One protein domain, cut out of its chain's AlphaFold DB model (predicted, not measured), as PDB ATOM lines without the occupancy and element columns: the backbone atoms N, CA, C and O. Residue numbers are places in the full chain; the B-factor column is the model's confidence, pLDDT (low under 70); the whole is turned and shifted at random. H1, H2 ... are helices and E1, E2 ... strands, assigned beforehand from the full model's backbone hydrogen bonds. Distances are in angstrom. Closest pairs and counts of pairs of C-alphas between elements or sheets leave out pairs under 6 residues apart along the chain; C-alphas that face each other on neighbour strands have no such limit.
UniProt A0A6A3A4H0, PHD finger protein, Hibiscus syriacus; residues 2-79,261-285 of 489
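AT A GLANCE: This is residues 2 to 79 and 261 to 285 of the 489 residues of the protein "PHD finger protein" of Hibiscus syriacus (UniProt A0A6A3A4H0). A small twisted sheet of three strands lies towards one end of an elongated model, and next to it three helices, H2, H4 and H6, cross one another, their centres making a triangle. H1 lies beyond the sheet at that end; the long H6 comes in from the other end, where the short H5 lies. The printed part has 103 residues, with six named helices and three named strands in the order H1 E1 H2 H3 E2 H4 H5 H6 E3; the sheet runs E1 E3 E2, its neighbours antiparallel, and the class is mostly helix. It is only just loose, close to compact, with a radius of gyration of the C-alphas of 15.5 A and spans of 55 by 29 by 20 A.

HOW THE PARTS SIT: Start at E3, residues 280 to 284, the inner strand between edge strands E1, residues 15 to 19, and E2, residues 48 to 51. E1 and E3 are antiparallel at 158 degrees; N 18 and O 281, 2.8 A apart, are within hydrogen-bond range. E3 and E2 are antiparallel at 126 degrees, with N 48 and O 282 within range at 2.8 A. H1, residues 2 to 10, H3, residues 41 to 45, and H4, residues 58 to 69, only graze the sheet. The hub is H2, residues 29 to 37, which touches H3 at the closest C-alphas of His 33 and Trp 41, 5.6 A. With H3 it lies between E1 and E2 in a split strand-helix-strand unit, two same-way strands with E3 between them, its crossover right-handed. H2 touches H4, about perpendicular at 73 degrees, closest at the C-alphas of Ile 35 and Ser 69, 4.7 A. H6, residues 262 to 277, touches H4 opposite ways at a steep tilt of 52 degrees, closest at the C-alphas of Ala 64 and Leu 271, 5.0 A. H6 also touches H2, closest at the C-alphas of Leu 31 and Leu 275, 6.3 A. H5, residues 73 to 77, is apart from H4. Every O i to N i+4 pair is within hydrogen-bond range in H1, H2, H4 and H6; H3 and H5 each have 0 of 1, but 2 of 2 O i to N i+3 pairs.

IN THESE COORDINATES: Find C-alpha 2 at (108.465, 153.627, 174.556), where H1 begins. H4 runs 16.4 A; H6 runs 21.9 A from C-alpha 262 at (134.788, 119.044, 165.306). E1 spans 13.5 A, and E3 spans 13.1 A to C-alpha 284 at (101.791, 142.062, 167.031).

THE WHOLE: The C-alphas farthest apart, Leu 10 and Gln 79, are 55.6 A apart. Residues 80 to 260 are not printed; C-alphas 79 and 261 are 8.7 A apart across the cut. Of the links printed whole, none is long. Confidence is under 70 at residues 76 to 79 and 261 to 262.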
ATOM      1  N   ASN A   2     109.739 153.034 174.088       84.56
ATOM      2  CA  ASN A   2     108.465 153.627 174.556       84.56
ATOM      3  C   ASN A   2     107.855 154.689 173.615       84.56
ATOM      4  O   ASN A   2     106.639 154.783 173.508       84.56
ATOM      5  N   PHE A   3     108.687 155.493 172.942       90.19
ATOM      6  CA  PHE A   3     108.226 156.421 171.902       90.19
ATOM      7  C   PHE A   3     107.537 155.685 170.742       90.19
ATOM      8  O   PHE A   3     106.407 156.020 170.401       90.19
ATOM      9  N   TRP A   4     108.189 154.656 170.192       89.06
ATOM     10  CA  TRP A   4     107.655 153.838 169.101       89.06
ATOM     11  C   TRP A   4     106.371 153.124 169.503       89.06
ATOM     12  O   TRP A   4     105.415 153.153 168.745       89.06
ATOM     13  N   ASP A   5     106.299 152.579 170.718       87.00
ATOM     14  CA  ASP A   5     105.078 151.935 171.211       87.00
ATOM     15  C   ASP A   5     103.898 152.914 171.275       87.00
ATOM     16  O   ASP A   5     102.784 152.576 170.870       87.00
ATOM     17  N   ARG A   6     104.133 154.151 171.737       89.56
ATOM     18  CA  ARG A   6     103.107 155.206 171.750       89.56
ATOM     19  C   ARG A   6     102.696 155.596 170.338       89.56
ATOM     20  O   ARG A   6     101.506 155.713 170.080       89.56
ATOM     21  N   LEU A   7     103.658 155.768 169.434       90.00
ATOM     22  CA  LEU A   7     103.382 156.110 168.042       90.00
ATOM     23  C   LEU A   7     102.581 155.003 167.343       90.00
ATOM     24  O   LEU A   7     101.552 155.291 166.745       90.00
ATOM     25  N   CYS A   8     103.001 153.743 167.469       89.50
ATOM     26  CA  CYS A   8     102.283 152.593 166.925       89.50
ATOM     27  C   CYS A   8     100.868 152.483 167.499       89.50
ATOM     28  O   CYS A   8      99.941 152.189 166.753       89.50
ATOM     29  N   SER A   9     100.688 152.775 168.790       84.44
ATOM     30  CA  SER A   9      99.359 152.802 169.412       84.44
ATOM     31  C   SER A   9      98.488 153.932 168.853       84.44
ATOM     32  O   SER A   9      97.329 153.699 168.534       84.44
ATOM     33  N   LEU A  10      99.040 155.141 168.686       84.56
ATOM     34  CA  LEU A  10      98.328 156.286 168.099       84.56
ATOM     35  C   LEU A  10      97.927 156.035 166.642       84.56
ATOM     36  O   LEU A  10      96.849 156.436 166.221       84.56
ATOM     37  N   LEU A  11      98.787 155.357 165.885       82.94
ATOM     38  CA  LEU A  11      98.544 154.984 164.492       82.94
ATOM     39  C   LEU A  11      97.703 153.706 164.346       82.94
ATOM     40  O   LEU A  11      97.470 153.271 163.223       82.94
ATOM     41  N   SER A  12      97.274 153.085 165.452       79.38
ATOM     42  CA  SER A  12      96.555 151.802 165.447       79.38
ATOM     43  C   SER A  12      97.266 150.716 164.621       79.38
ATOM     44  O   SER A  12      96.642 149.917 163.921       79.38
ATOM     45  N   VAL A  13      98.601 150.690 164.689       84.38
ATOM     46  CA  VAL A  13      99.434 149.706 163.990       84.38
ATOM     47  C   VAL A  13      99.099 148.317 164.506       84.38
ATOM     48  O   VAL A  13      99.110 148.096 165.708       84.38
ATOM     49  N   ARG A  14      98.858 147.372 163.595       82.88
ATOM     50  CA  ARG A  14      98.547 145.968 163.920       82.88
ATOM     51  C   ARG A  14      99.796 145.129 164.105       82.88
ATOM     52  O   ARG A  14      99.897 144.325 165.021       82.88
ATOM     53  N   LYS A  15     100.759 145.304 163.208       87.38
ATOM     54  CA  LYS A  15     102.041 144.609 163.226       87.38
ATOM     55  C   LYS A  15     103.125 145.581 162.822       87.38
ATOM     56  O   LYS A  15     102.930 146.371 161.906       87.38
ATOM     57  N   VAL A  16     104.258 145.504 163.503       89.00
ATOM     58  CA  VAL A  16     105.460 146.249 163.135       89.00
ATOM     59  C   VAL A  16     106.647 145.302 163.135       89.00
ATOM     60  O   VAL A  16     106.831 144.524 164.076       89.00
ATOM     61  N   THR A  17     107.431 145.358 162.068       87.69
ATOM     62  CA  THR A  17     108.704 144.657 161.929       87.69
ATOM     63  C   THR A  17     109.838 145.539 162.447       87.69
ATOM     64  O   THR A  17     109.763 146.769 162.446       87.69
ATOM     65  N   VAL A  18     110.903 144.915 162.936       89.00
ATOM     66  CA  VAL A  18     112.178 145.572 163.209       89.00
ATOM     67  C   VAL A  18     113.308 144.649 162.782       89.00
ATOM     68  O   VAL A  18     113.333 143.470 163.143       89.00
ATOM     69  N   MET A  19     114.259 145.211 162.043       89.06
ATOM     70  CA  MET A  19     115.488 144.526 161.682       89.06
ATOM     71  C   MET A  19     116.545 144.761 162.768       89.06
ATOM     72  O   MET A  19     117.001 145.886 162.984       89.06
ATOM     73  N   ASP A  20     116.942 143.702 163.471       89.56
ATOM     74  CA  ASP A  20     117.947 143.776 164.532       89.56
ATOM     75  C   ASP A  20     119.371 143.774 163.958       89.56
ATOM     76  O   ASP A  20     119.954 142.719 163.695       89.56
ATOM     77  N   VAL A  21     119.931 144.977 163.821       87.44
ATOM     78  CA  VAL A  21     121.340 145.248 163.474       87.44
ATOM     79  C   VAL A  21     122.166 145.697 164.691       87.44
ATOM     80  O   VAL A  21     123.210 146.341 164.560       87.44
ATOM     81  N   SER A  22     121.678 145.421 165.902       89.00
ATOM     82  CA  SER A  22     122.221 146.001 167.129       89.00
ATOM     83  C   SER A  22     123.552 145.359 167.511       89.00
ATOM     84  O   SER A  22     123.626 144.174 167.843       89.00
ATOM     85  N   LYS A  23     124.600 146.182 167.584       90.00
ATOM     86  CA  LYS A  23     125.921 145.789 168.088       90.00
ATOM     87  C   LYS A  23     126.204 146.486 169.404       90.00
ATOM     88  O   LYS A  23     126.044 147.699 169.523       90.00
ATOM     89  N   LYS A  24     126.660 145.731 170.399       87.25
ATOM     90  CA  LYS A  24     127.088 146.282 171.690       87.25
ATOM     91  C   LYS A  24     128.379 145.606 172.106       87.25
ATOM     92  O   LYS A  24     128.499 144.405 171.944       87.25
ATOM     93  N   TYR A  25     129.350 146.362 172.614       84.69
ATOM     94  CA  TYR A  25     130.649 145.817 173.051       84.69
ATOM     95  C   TYR A  25     131.433 145.080 171.941       84.69
ATOM     96  O   TYR A  25     132.250 144.212 172.222       84.69
ATOM     97  N   GLY A  26     131.177 145.416 170.671       83.19
ATOM     98  CA  GLY A  26     131.798 144.739 169.529       83.19
ATOM     99  C   GLY A  26     131.293 143.312 169.287       83.19
ATOM    100  O   GLY A  26     131.997 142.550 168.625       83.19
ATOM    101  N   ILE A  27     130.115 142.967 169.821       88.56
ATOM    102  CA  ILE A  27     129.415 141.697 169.598       88.56
ATOM    103  C   ILE A  27     127.983 141.945 169.104       88.56
ATOM    104  O   ILE A  27     127.374 142.982 169.399       88.56
ATOM    105  N   GLU A  28     127.442 140.981 168.360       90.00
ATOM    106  CA  GLU A  28     126.050 140.992 167.900       90.00
ATOM    107  C   GLU A  28     125.123 140.821 169.108       90.00
ATOM    108  O   GLU A  28     125.078 139.768 169.755       90.00
ATOM    109  N   TYR A  29     124.393 141.881 169.457       91.50
ATOM    110  CA  TYR A  29     123.696 141.953 170.742       91.50
ATOM    111  C   TYR A  29     122.542 140.955 170.835       91.50
ATOM    112  O   TYR A  29     122.193 140.490 171.922       91.50
ATOM    113  N   ARG A  30     122.005 140.571 169.677       91.81
ATOM    114  CA  ARG A  30     120.989 139.540 169.546       91.81
ATOM    115  C   ARG A  30     121.449 138.177 170.046       91.81
ATOM    116  O   ARG A  30     120.675 137.510 170.722       91.81
ATOM    117  N   LEU A  31     122.692 137.788 169.758       92.75
ATOM    118  CA  LEU A  31     123.245 136.512 170.213       92.75
ATOM    119  C   LEU A  31     123.399 136.507 171.739       92.75
ATOM    120  O   LEU A  31     122.968 135.569 172.405       92.75
ATOM    121  N   LEU A  32     123.921 137.599 172.310       93.75
ATOM    122  CA  LEU A  32     124.033 137.748 173.764       93.75
ATOM    123  C   LEU A  32     122.664 137.710 174.461       93.75
ATOM    124  O   LEU A  32     122.508 137.029 175.476       93.75
ATOM    125  N   HIS A  33     121.668 138.432 173.943       94.31
ATOM    126  CA  HIS A  33     120.316 138.430 174.514       94.31
ATOM    127  C   HIS A  33     119.625 137.078 174.356       94.31
ATOM    128  O   HIS A  33     119.004 136.613 175.309       94.31
ATOM    129  N   ALA A  34     119.806 136.406 173.218       94.62
ATOM    130  CA  ALA A  34     119.276 135.066 173.006       94.62
ATOM    131  C   ALA A  34     119.802 134.092 174.071       94.62
ATOM    132  O   ALA A  34     119.005 133.420 174.715       94.62
ATOM    133  N   ILE A  35     121.113 134.093 174.331       94.38
ATOM    134  CA  ILE A  35     121.735 133.203 175.325       94.38
ATOM    135  C   ILE A  35     121.318 133.556 176.763       94.38
ATOM    136  O   ILE A  35     121.074 132.680 177.589       94.38
ATOM    137  N   THR A  36     121.252 134.847 177.099       94.25
ATOM    138  CA  THR A  36     121.017 135.284 178.489       94.25
ATOM    139  C   THR A  36     119.539 135.342 178.869       94.25
ATOM    140  O   THR A  36     119.169 134.969 179.983       94.25
ATOM    141  N   ARG A  37     118.673 135.795 177.955       93.19
ATOM    142  CA  ARG A  37     117.243 136.055 178.201       93.19
ATOM    143  C   ARG A  37     116.299 135.142 177.425       93.19
ATOM    144  O   ARG A  37     115.118 135.096 177.747       93.19
ATOM    145  N   GLY A  38     116.797 134.395 176.444       93.12
ATOM    146  CA  GLY A  38     115.981 133.494 175.632       93.12
ATOM    147  C   GLY A  38     115.275 134.164 174.446       93.12
ATOM    148  O   GLY A  38     114.422 133.549 173.811       93.12
ATOM    149  N   HIS A  39     115.586 135.425 174.153       92.38
ATOM    150  CA  HIS A  39     114.992 136.205 173.063       92.38
ATOM    151  C   HIS A  39     115.950 137.326 172.632       92.38
ATOM    152  O   HIS A  39     116.937 137.576 173.313       92.38
ATOM    153  N   SER A  40     115.680 138.034 171.531       92.56
ATOM    154  CA  SER A  40     116.475 139.211 171.126       92.56
ATOM    155  C   SER A  40     116.333 140.376 172.114       92.56
ATOM    156  O   SER A  40     115.445 140.381 172.968       92.56
ATOM    157  N   TRP A  41     117.166 141.414 171.991       92.38
ATOM    158  CA  TRP A  41     117.024 142.608 172.836       92.38
ATOM    159  C   TRP A  41     115.637 143.250 172.690       92.38
ATOM    160  O   TRP A  41     115.022 143.612 173.694       92.38
ATOM    161  N   TYR A  42     115.114 143.304 171.463       92.44
ATOM    162  CA  TYR A  42     113.773 143.810 171.158       92.44
ATOM    163  C   TYR A  42     112.655 142.995 171.823       92.44
ATOM    164  O   TYR A  42     111.592 143.545 172.113       92.44
ATOM    165  N   GLY A  43     112.909 141.729 172.171       91.69
ATOM    166  CA  GLY A  43     111.978 140.893 172.933       91.69
ATOM    167  C   GLY A  43     111.567 141.484 174.283       91.69
ATOM    168  O   GLY A  43     110.436 141.276 174.712       91.69
ATOM    169  N   ASN A  44     112.399 142.340 174.895       91.75
ATOM    170  CA  ASN A  44     112.014 143.075 176.110       91.75
ATOM    171  C   ASN A  44     110.826 144.042 175.890       91.75
ATOM    172  O   ASN A  44     110.250 144.521 176.863       91.75
ATOM    173  N   TRP A  45     110.463 144.334 174.636       91.50
ATOM    174  CA  TRP A  45     109.329 145.182 174.247       91.50
ATOM    175  C   TRP A  45     108.219 144.413 173.519       91.50
ATOM    176  O   TRP A  45     107.350 145.034 172.907       91.50
ATOM    177  N   GLY A  46     108.225 143.077 173.585       90.88
ATOM    178  CA  GLY A  46     107.193 142.229 172.979       90.88
ATOM    179  C   GLY A  46     107.398 141.938 171.492       90.88
ATOM    180  O   GLY A  46     106.456 141.531 170.819       90.88
ATOM    181  N   TYR A  47     108.605 142.157 170.970       92.56
ATOM    182  CA  TYR A  47     108.968 141.705 169.631       92.56
ATOM    183  C   TYR A  47     109.347 140.224 169.668       92.56
ATOM    184  O   TYR A  47     110.225 139.809 170.423       92.56
ATOM    185  N   GLU A  48     108.704 139.426 168.833       92.12
ATOM    186  CA  GLU A  48     108.945 137.992 168.724       92.12
ATOM    187  C   GLU A  48     109.597 137.650 167.386       92.12
ATOM    188  O   GLU A  48     109.729 138.500 166.506       92.12
ATOM    189  N   PHE A  49     110.021 136.392 167.242       90.31
ATOM    190  CA  PHE A  49     110.448 135.841 165.959       90.31
ATOM    191  C   PHE A  49     109.417 136.199 164.880       90.31
ATOM    192  O   PHE A  49     108.259 135.789 164.985       90.31
ATOM    193  N   GLY A  50     109.835 136.985 163.889       83.44
ATOM    194  CA  GLY A  50     109.013 137.324 162.737       83.44
ATOM    195  C   GLY A  50     109.276 136.333 161.620       83.44
ATOM    196  O   GLY A  50     108.507 135.401 161.392       83.44
ATOM    197  N   SER A  51     110.421 136.520 160.982       79.56
ATOM    198  CA  SER A  51     110.978 135.629 159.977       79.56
ATOM    199  C   SER A  51     112.486 135.552 160.180       79.56
ATOM    200  O   SER A  51     113.129 136.496 160.645       79.56
ATOM    201  N   GLY A  52     113.062 134.396 159.877       77.31
ATOM    202  CA  GLY A  52     114.504 134.277 159.769       77.31
ATOM    203  C   GLY A  52     114.901 134.174 158.310       77.31
ATOM    204  O   GLY A  52     114.128 133.696 157.476       77.31
ATOM    205  N   SER A  53     116.116 134.601 158.015       80.94
ATOM    206  CA  SER A  53     116.691 134.390 156.701       80.94
ATOM    207  C   SER A  53     116.979 132.908 156.479       80.94
ATOM    208  O   SER A  53     117.144 132.137 157.429       80.94
ATOM    209  N   TYR A  54     117.059 132.496 155.214       85.44
ATOM    210  CA  TYR A  54     117.504 131.149 154.842       85.44
ATOM    211  C   TYR A  54     116.615 129.997 155.364       85.44
ATOM    212  O   TYR A  54     117.123 128.984 155.837       85.44
ATOM    213  N   ALA A  55     115.287 130.126 155.236       78.75
ATOM    214  CA  ALA A  55     114.289 129.111 155.625       78.75
ATOM    215  C   ALA A  55     114.202 128.814 157.132       78.75
ATOM    216  O   ALA A  55     113.676 127.774 157.540       78.75
ATOM    217  N   LEU A  56     114.733 129.694 157.982       87.31
ATOM    218  CA  LEU A  56     114.725 129.464 159.418       87.31
ATOM    219  C   LEU A  56     113.295 129.532 159.977       87.31
ATOM    220  O   LEU A  56     112.579 130.510 159.765       87.31
ATOM    221  N   THR A  57     112.893 128.507 160.734       89.88
ATOM    222  CA  THR A  57     111.574 128.439 161.384       89.88
ATOM    223  C   THR A  57     111.611 128.940 162.826       89.88
ATOM    224  O   THR A  57     112.666 128.999 163.469       89.88
ATOM    225  N   ARG A  58     110.431 129.244 163.383       90.25
ATOM    226  CA  ARG A  58     110.284 129.641 164.791       90.25
ATOM    227  C   ARG A  58     110.775 128.546 165.741       90.25
ATOM    228  O   ARG A  58     111.376 128.842 166.773       90.25
ATOM    229  N   GLU A  59     110.519 127.290 165.401       92.69
ATOM    230  CA  GLU A  59     110.921 126.108 166.161       92.69
ATOM    231  C   GLU A  59     112.441 125.948 166.132       92.69
ATOM    232  O   GLU A  59     113.049 125.751 167.183       92.69
ATOM    233  N   ALA A  60     113.062 126.110 164.958       92.69
ATOM    234  CA  ALA A  60     114.514 126.073 164.809       92.69
ATOM    235  C   ALA A  60     115.192 127.196 165.607       92.69
ATOM    236  O   ALA A  60     116.174 126.938 166.304       92.69
ATOM    237  N   TYR A  61     114.633 128.411 165.578       93.31
ATOM    238  CA  TYR A  61     115.098 129.529 166.400       93.31
ATOM    239  C   TYR A  61     115.012 129.205 167.897       93.31
ATOM    240  O   TYR A  61     116.016 129.282 168.604       93.31
ATOM    241  N   LYS A  62     113.839 128.784 168.392       94.62
ATOM    242  CA  LYS A  62     113.644 128.437 169.813       94.62
ATOM    243  C   LYS A  62     114.565 127.306 170.263       94.62
ATOM    244  O   LYS A  62     115.128 127.378 171.354       94.62
ATOM    245  N   LYS A  63     114.736 126.282 169.424       95.69
ATOM    246  CA  LYS A  63     115.662 125.178 169.681       95.69
ATOM    247  C   LYS A  63     117.098 125.690 169.781       95.69
ATOM    248  O   LYS A  63     117.775 125.366 170.746       95.69
ATOM    249  N   ALA A  64     117.531 126.545 168.855       95.62
ATOM    250  CA  ALA A  64     118.876 127.109 168.885       95.62
ATOM    251  C   ALA A  64     119.132 127.978 170.121       95.62
ATOM    252  O   ALA A  64     120.185 127.859 170.741       95.62
ATOM    253  N   VAL A  65     118.149 128.789 170.524       96.19
ATOM    254  CA  VAL A  65     118.198 129.539 171.784       96.19
ATOM    255  C   VAL A  65     118.392 128.588 172.964       96.19
ATOM    256  O   VAL A  65     119.296 128.797 173.772       96.19
ATOM    257  N   ASN A  66     117.554 127.557 173.078       96.56
ATOM    258  CA  ASN A  66     117.566 126.641 174.214       96.56
ATOM    259  C   ASN A  66     118.868 125.831 174.294       96.56
ATOM    260  O   ASN A  66     119.503 125.788 175.346       96.56
ATOM    261  N   ASP A  67     119.281 125.234 173.179       95.31
ATOM    262  CA  ASP A  67     120.460 124.370 173.114       95.31
ATOM    263  C   ASP A  67     121.742 125.164 173.396       95.31
ATOM    264  O   ASP A  67     122.576 124.727 174.187       95.31
ATOM    265  N   LEU A  68     121.871 126.371 172.827       93.75
ATOM    266  CA  LEU A  68     123.042 127.219 173.052       93.75
ATOM    267  C   LEU A  68     123.080 127.786 174.479       93.75
ATOM    268  O   LEU A  68     124.148 127.892 175.075       93.75
ATOM    269  N   SER A  69     121.921 128.131 175.046       95.06
ATOM    270  CA  SER A  69     121.821 128.649 176.418       95.06
ATOM    271  C   SER A  69     122.210 127.604 177.462       95.06
ATOM    272  O   SER A  69     122.928 127.923 178.412       95.06
ATOM    273  N   ASN A  70     121.753 126.363 177.277       94.56
ATOM    274  CA  ASN A  70     121.976 125.254 178.206       94.56
ATOM    275  C   ASN A  70     123.303 124.521 177.964       94.56
ATOM    276  O   ASN A  70     123.587 123.524 178.627       94.56
ATOM    277  N   MET A  71     124.121 124.991 177.021       90.62
ATOM    278  CA  MET A  71     125.382 124.344 176.690       90.62
ATOM    279  C   MET A  71     126.339 124.397 177.891       90.62
ATOM    280  O   MET A  71     126.547 125.479 178.457       90.62
ATOM    281  N   PRO A  72     126.920 123.258 178.313       89.75
ATOM    282  CA  PRO A  72     127.735 123.230 179.514       89.75
ATOM    283  C   PRO A  72     129.091 123.883 179.248       89.75
ATOM    284  O   PRO A  72     129.715 123.647 178.209       89.75
ATOM    285  N   LEU A  73     129.594 124.657 180.213       84.50
ATOM    286  CA  LEU A  73     130.906 125.307 180.134       84.50
ATOM    287  C   LEU A  73     132.050 124.295 180.037       84.50
ATOM    288  O   LEU A  73     133.103 124.626 179.501       84.50
ATOM    289  N   SER A  74     131.839 123.053 180.486       78.94
ATOM    290  CA  SER A  74     132.791 121.950 180.309       78.94
ATOM    291  C   SER A  74     133.125 121.689 178.841       78.94
ATOM    292  O   SER A  74     134.257 121.322 178.533       78.94
ATOM    293  N   THR A  75     132.197 121.983 177.927       73.44
ATOM    294  CA  THR A  75     132.426 121.955 176.476       73.44
ATOM    295  C   THR A  75     133.610 122.828 176.062       73.44
ATOM    296  O   THR A  75     134.370 122.469 175.168       73.44
ATOM    297  N   LEU A  76     133.826 123.943 176.766       68.00
ATOM    298  CA  LEU A  76     134.911 124.894 176.512       68.00
ATOM    299  C   LEU A  76     136.263 124.414 177.061       68.00
ATOM    300  O   LEU A  76     137.299 125.033 176.814       68.00
ATOM    301  N   LEU A  77     136.274 123.319 177.828       63.03
ATOM    302  CA  LEU A  77     137.434 122.832 178.572       63.03
ATOM    303  C   LEU A  77     138.154 121.650 177.895       63.03
ATOM    304  O   LEU A  77     139.062 121.089 178.508       63.03
ATOM    305  N   PHE A  78     137.825 121.274 176.653       55.44
ATOM    306  CA  PHE A  78     138.358 120.060 175.998       55.44
ATOM    307  C   PHE A  78     139.591 120.237 175.065       55.44
ATOM    308  O   PHE A  78     140.000 119.270 174.435       55.44
ATOM    309  N   GLN A  79     140.269 121.398 174.991       56.66
ATOM    310  CA  GLN A  79     141.388 121.627 174.024       56.66
ATOM    311  C   GLN A  79     142.829 121.594 174.605       56.66
ATOM    312  O   GLN A  79     143.012 121.779 175.789       56.66
ATOM    313  N   PRO A 261     136.805 118.475 169.277       61.69
ATOM    314  CA  PRO A 261     135.791 117.582 168.730       61.69
ATOM    315  C   PRO A 261     134.995 118.392 167.701       61.69
ATOM    316  O   PRO A 261     134.162 119.218 168.076       61.69
ATOM    317  N   ARG A 262     135.317 118.220 166.409       63.72
ATOM    318  CA  ARG A 262     134.788 119.044 165.306       63.72
ATOM    319  C   ARG A 262     133.272 119.210 165.407       63.72
ATOM    320  O   ARG A 262     132.783 120.329 165.324       63.72
ATOM    321  N   ALA A 263     132.578 118.128 165.760       73.81
ATOM    322  CA  ALA A 263     131.131 118.087 165.925       73.81
ATOM    323  C   ALA A 263     130.575 119.106 166.936       73.81
ATOM    324  O   ALA A 263     129.554 119.736 166.671       73.81
ATOM    325  N   THR A 264     131.223 119.308 168.090       77.50
ATOM    326  CA  THR A 264     130.691 120.224 169.110       77.50
ATOM    327  C   THR A 264     130.883 121.681 168.708       77.50
ATOM    328  O   THR A 264     129.985 122.496 168.910       77.50
ATOM    329  N   ARG A 265     132.022 122.008 168.087       78.00
ATOM    330  CA  ARG A 265     132.277 123.346 167.538       78.00
ATOM    331  C   ARG A 265     131.331 123.663 166.386       78.00
ATOM    332  O   ARG A 265     130.736 124.732 166.362       78.00
ATOM    333  N   GLU A 266     131.189 122.728 165.451       81.94
ATOM    334  CA  GLU A 266     130.267 122.838 164.318       81.94
ATOM    335  C   GLU A 266     128.834 123.042 164.810       81.94
ATOM    336  O   GLU A 266     128.136 123.909 164.295       81.94
ATOM    337  N   CYS A 267     128.433 122.339 165.873       86.88
ATOM    338  CA  CYS A 267     127.147 122.554 166.525       86.88
ATOM    339  C   CYS A 267     127.018 123.974 167.101       86.88
ATOM    340  O   CYS A 267     126.040 124.651 166.801       86.88
ATOM    341  N   VAL A 268     128.001 124.474 167.864       88.19
ATOM    342  CA  VAL A 268     127.972 125.853 168.400       88.19
ATOM    343  C   VAL A 268     127.848 126.885 167.279       88.19
ATOM    344  O   VAL A 268     127.034 127.804 167.381       88.19
ATOM    345  N   ILE A 269     128.632 126.729 166.210       87.25
ATOM    346  CA  ILE A 269     128.632 127.639 165.061       87.25
ATOM    347  C   ILE A 269     127.293 127.575 164.322       87.25
ATOM    348  O   ILE A 269     126.749 128.628 164.004       87.25
ATOM    349  N   ASP A 270     126.729 126.390 164.088       89.31
ATOM    350  CA  ASP A 270     125.411 126.223 163.462       89.31
ATOM    351  C   ASP A 270     124.304 126.886 164.298       89.31
ATOM    352  O   ASP A 270     123.519 127.682 163.781       89.31
ATOM    353  N   LEU A 271     124.282 126.632 165.611       92.88
ATOM    354  CA  LEU A 271     123.307 127.236 166.520       92.88
ATOM    355  C   LEU A 271     123.436 128.763 166.549       92.88
ATOM    356  O   LEU A 271     122.433 129.471 166.446       92.88
ATOM    357  N   ALA A 272     124.660 129.283 166.652       92.19
ATOM    358  CA  ALA A 272     124.915 130.716 166.612       92.19
ATOM    359  C   ALA A 272     124.517 131.323 165.262       92.19
ATOM    360  O   ALA A 272     123.863 132.361 165.246       92.19
ATOM    361  N   THR A 273     124.833 130.662 164.146       90.56
ATOM    362  CA  THR A 273     124.474 131.109 162.791       90.56
ATOM    363  C   THR A 273     122.961 131.211 162.634       90.56
ATOM    364  O   THR A 273     122.470 132.257 162.228       90.56
ATOM    365  N   LYS A 274     122.193 130.215 163.098       92.06
ATOM    366  CA  LYS A 274     120.718 130.279 163.123       92.06
ATOM    367  C   LYS A 274     120.206 131.493 163.896       92.06
ATOM    368  O   LYS A 274     119.291 132.185 163.455       92.06
ATOM    369  N   LEU A 275     120.807 131.798 165.044       92.62
ATOM    370  CA  LEU A 275     120.447 132.993 165.806       92.62
ATOM    371  C   LEU A 275     120.879 134.284 165.097       92.62
ATOM    372  O   LEU A 275     120.153 135.272 165.182       92.62
ATOM    373  N   LEU A 276     122.012 134.290 164.386       90.56
ATOM    374  CA  LEU A 276     122.581 135.413 163.621       90.56
ATOM    375  C   LEU A 276     121.946 135.641 162.231       90.56
ATOM    376  O   LEU A 276     122.012 136.760 161.714       90.56
ATOM    377  N   ASP A 277     121.195 134.675 161.718       89.88
ATOM    378  CA  ASP A 277     120.354 134.822 160.524       89.88
ATOM    379  C   ASP A 277     118.926 135.300 160.866       89.88
ATOM    380  O   ASP A 277     118.198 135.810 160.019       89.88
ATOM    381  N   CYS A 278     118.498 135.197 162.129       89.94
ATOM    382  CA  CYS A 278     117.198 135.704 162.586       89.94
ATOM    383  C   CYS A 278     117.195 137.228 162.822       89.94
ATOM    384  O   CYS A 278     117.216 137.675 163.971       89.94
ATOM    385  N   LYS A 279     117.195 138.041 161.759       88.81
ATOM    386  CA  LYS A 279     117.233 139.515 161.864       88.81
ATOM    387  C   LYS A 279     115.875 140.183 162.036       88.81
ATOM    388  O   LYS A 279     115.824 141.223 162.689       88.81
ATOM    389  N   GLN A 280     114.807 139.605 161.500       88.06
ATOM    390  CA  GLN A 280     113.493 140.241 161.480       88.06
ATOM    391  C   GLN A 280     112.648 139.808 162.680       88.06
ATOM    392  O   GLN A 280     112.303 138.634 162.853       88.06
ATOM    393  N   PHE A 281     112.280 140.777 163.515       90.75
ATOM    394  CA  PHE A 281     111.382 140.567 164.644       90.75
ATOM    395  C   PHE A 281     110.080 141.320 164.436       90.75
ATOM    396  O   PHE A 281     110.078 142.447 163.954       90.75
ATOM    397  N   VAL A 282     108.967 140.712 164.834       91.06
ATOM    398  CA  VAL A 282     107.631 141.285 164.668       91.06
ATOM    399  C   VAL A 282     107.000 141.482 166.031       91.06
ATOM    400  O   VAL A 282     107.004 140.581 166.869       91.06
ATOM    401  N   LYS A 283     106.412 142.654 166.239       92.12
ATOM    402  CA  LYS A 283     105.498 142.905 167.347       92.12
ATOM    403  C   LYS A 283     104.077 142.979 166.809       92.12
ATOM    404  O   LYS A 283     103.787 143.791 165.933       92.12
ATOM    405  N   ASP A 284     103.219 142.116 167.341       88.69
ATOM    406  CA  ASP A 284     101.791 142.062 167.031       88.69
ATOM    407  C   ASP A 284     101.010 142.819 168.113       88.69
ATOM    408  O   ASP A 284     100.957 142.411 169.277       88.69
ATOM    409  N   TYR A 285     100.430 143.949 167.725       84.25
ATOM    410  CA  TYR A 285      99.502 144.730 168.528       84.25
ATOM    411  C   TYR A 285      98.112 144.125 168.353       84.25
ATOM    412  O   TYR A 285      97.272 144.618 167.600       84.25
TER     413      TYR A 285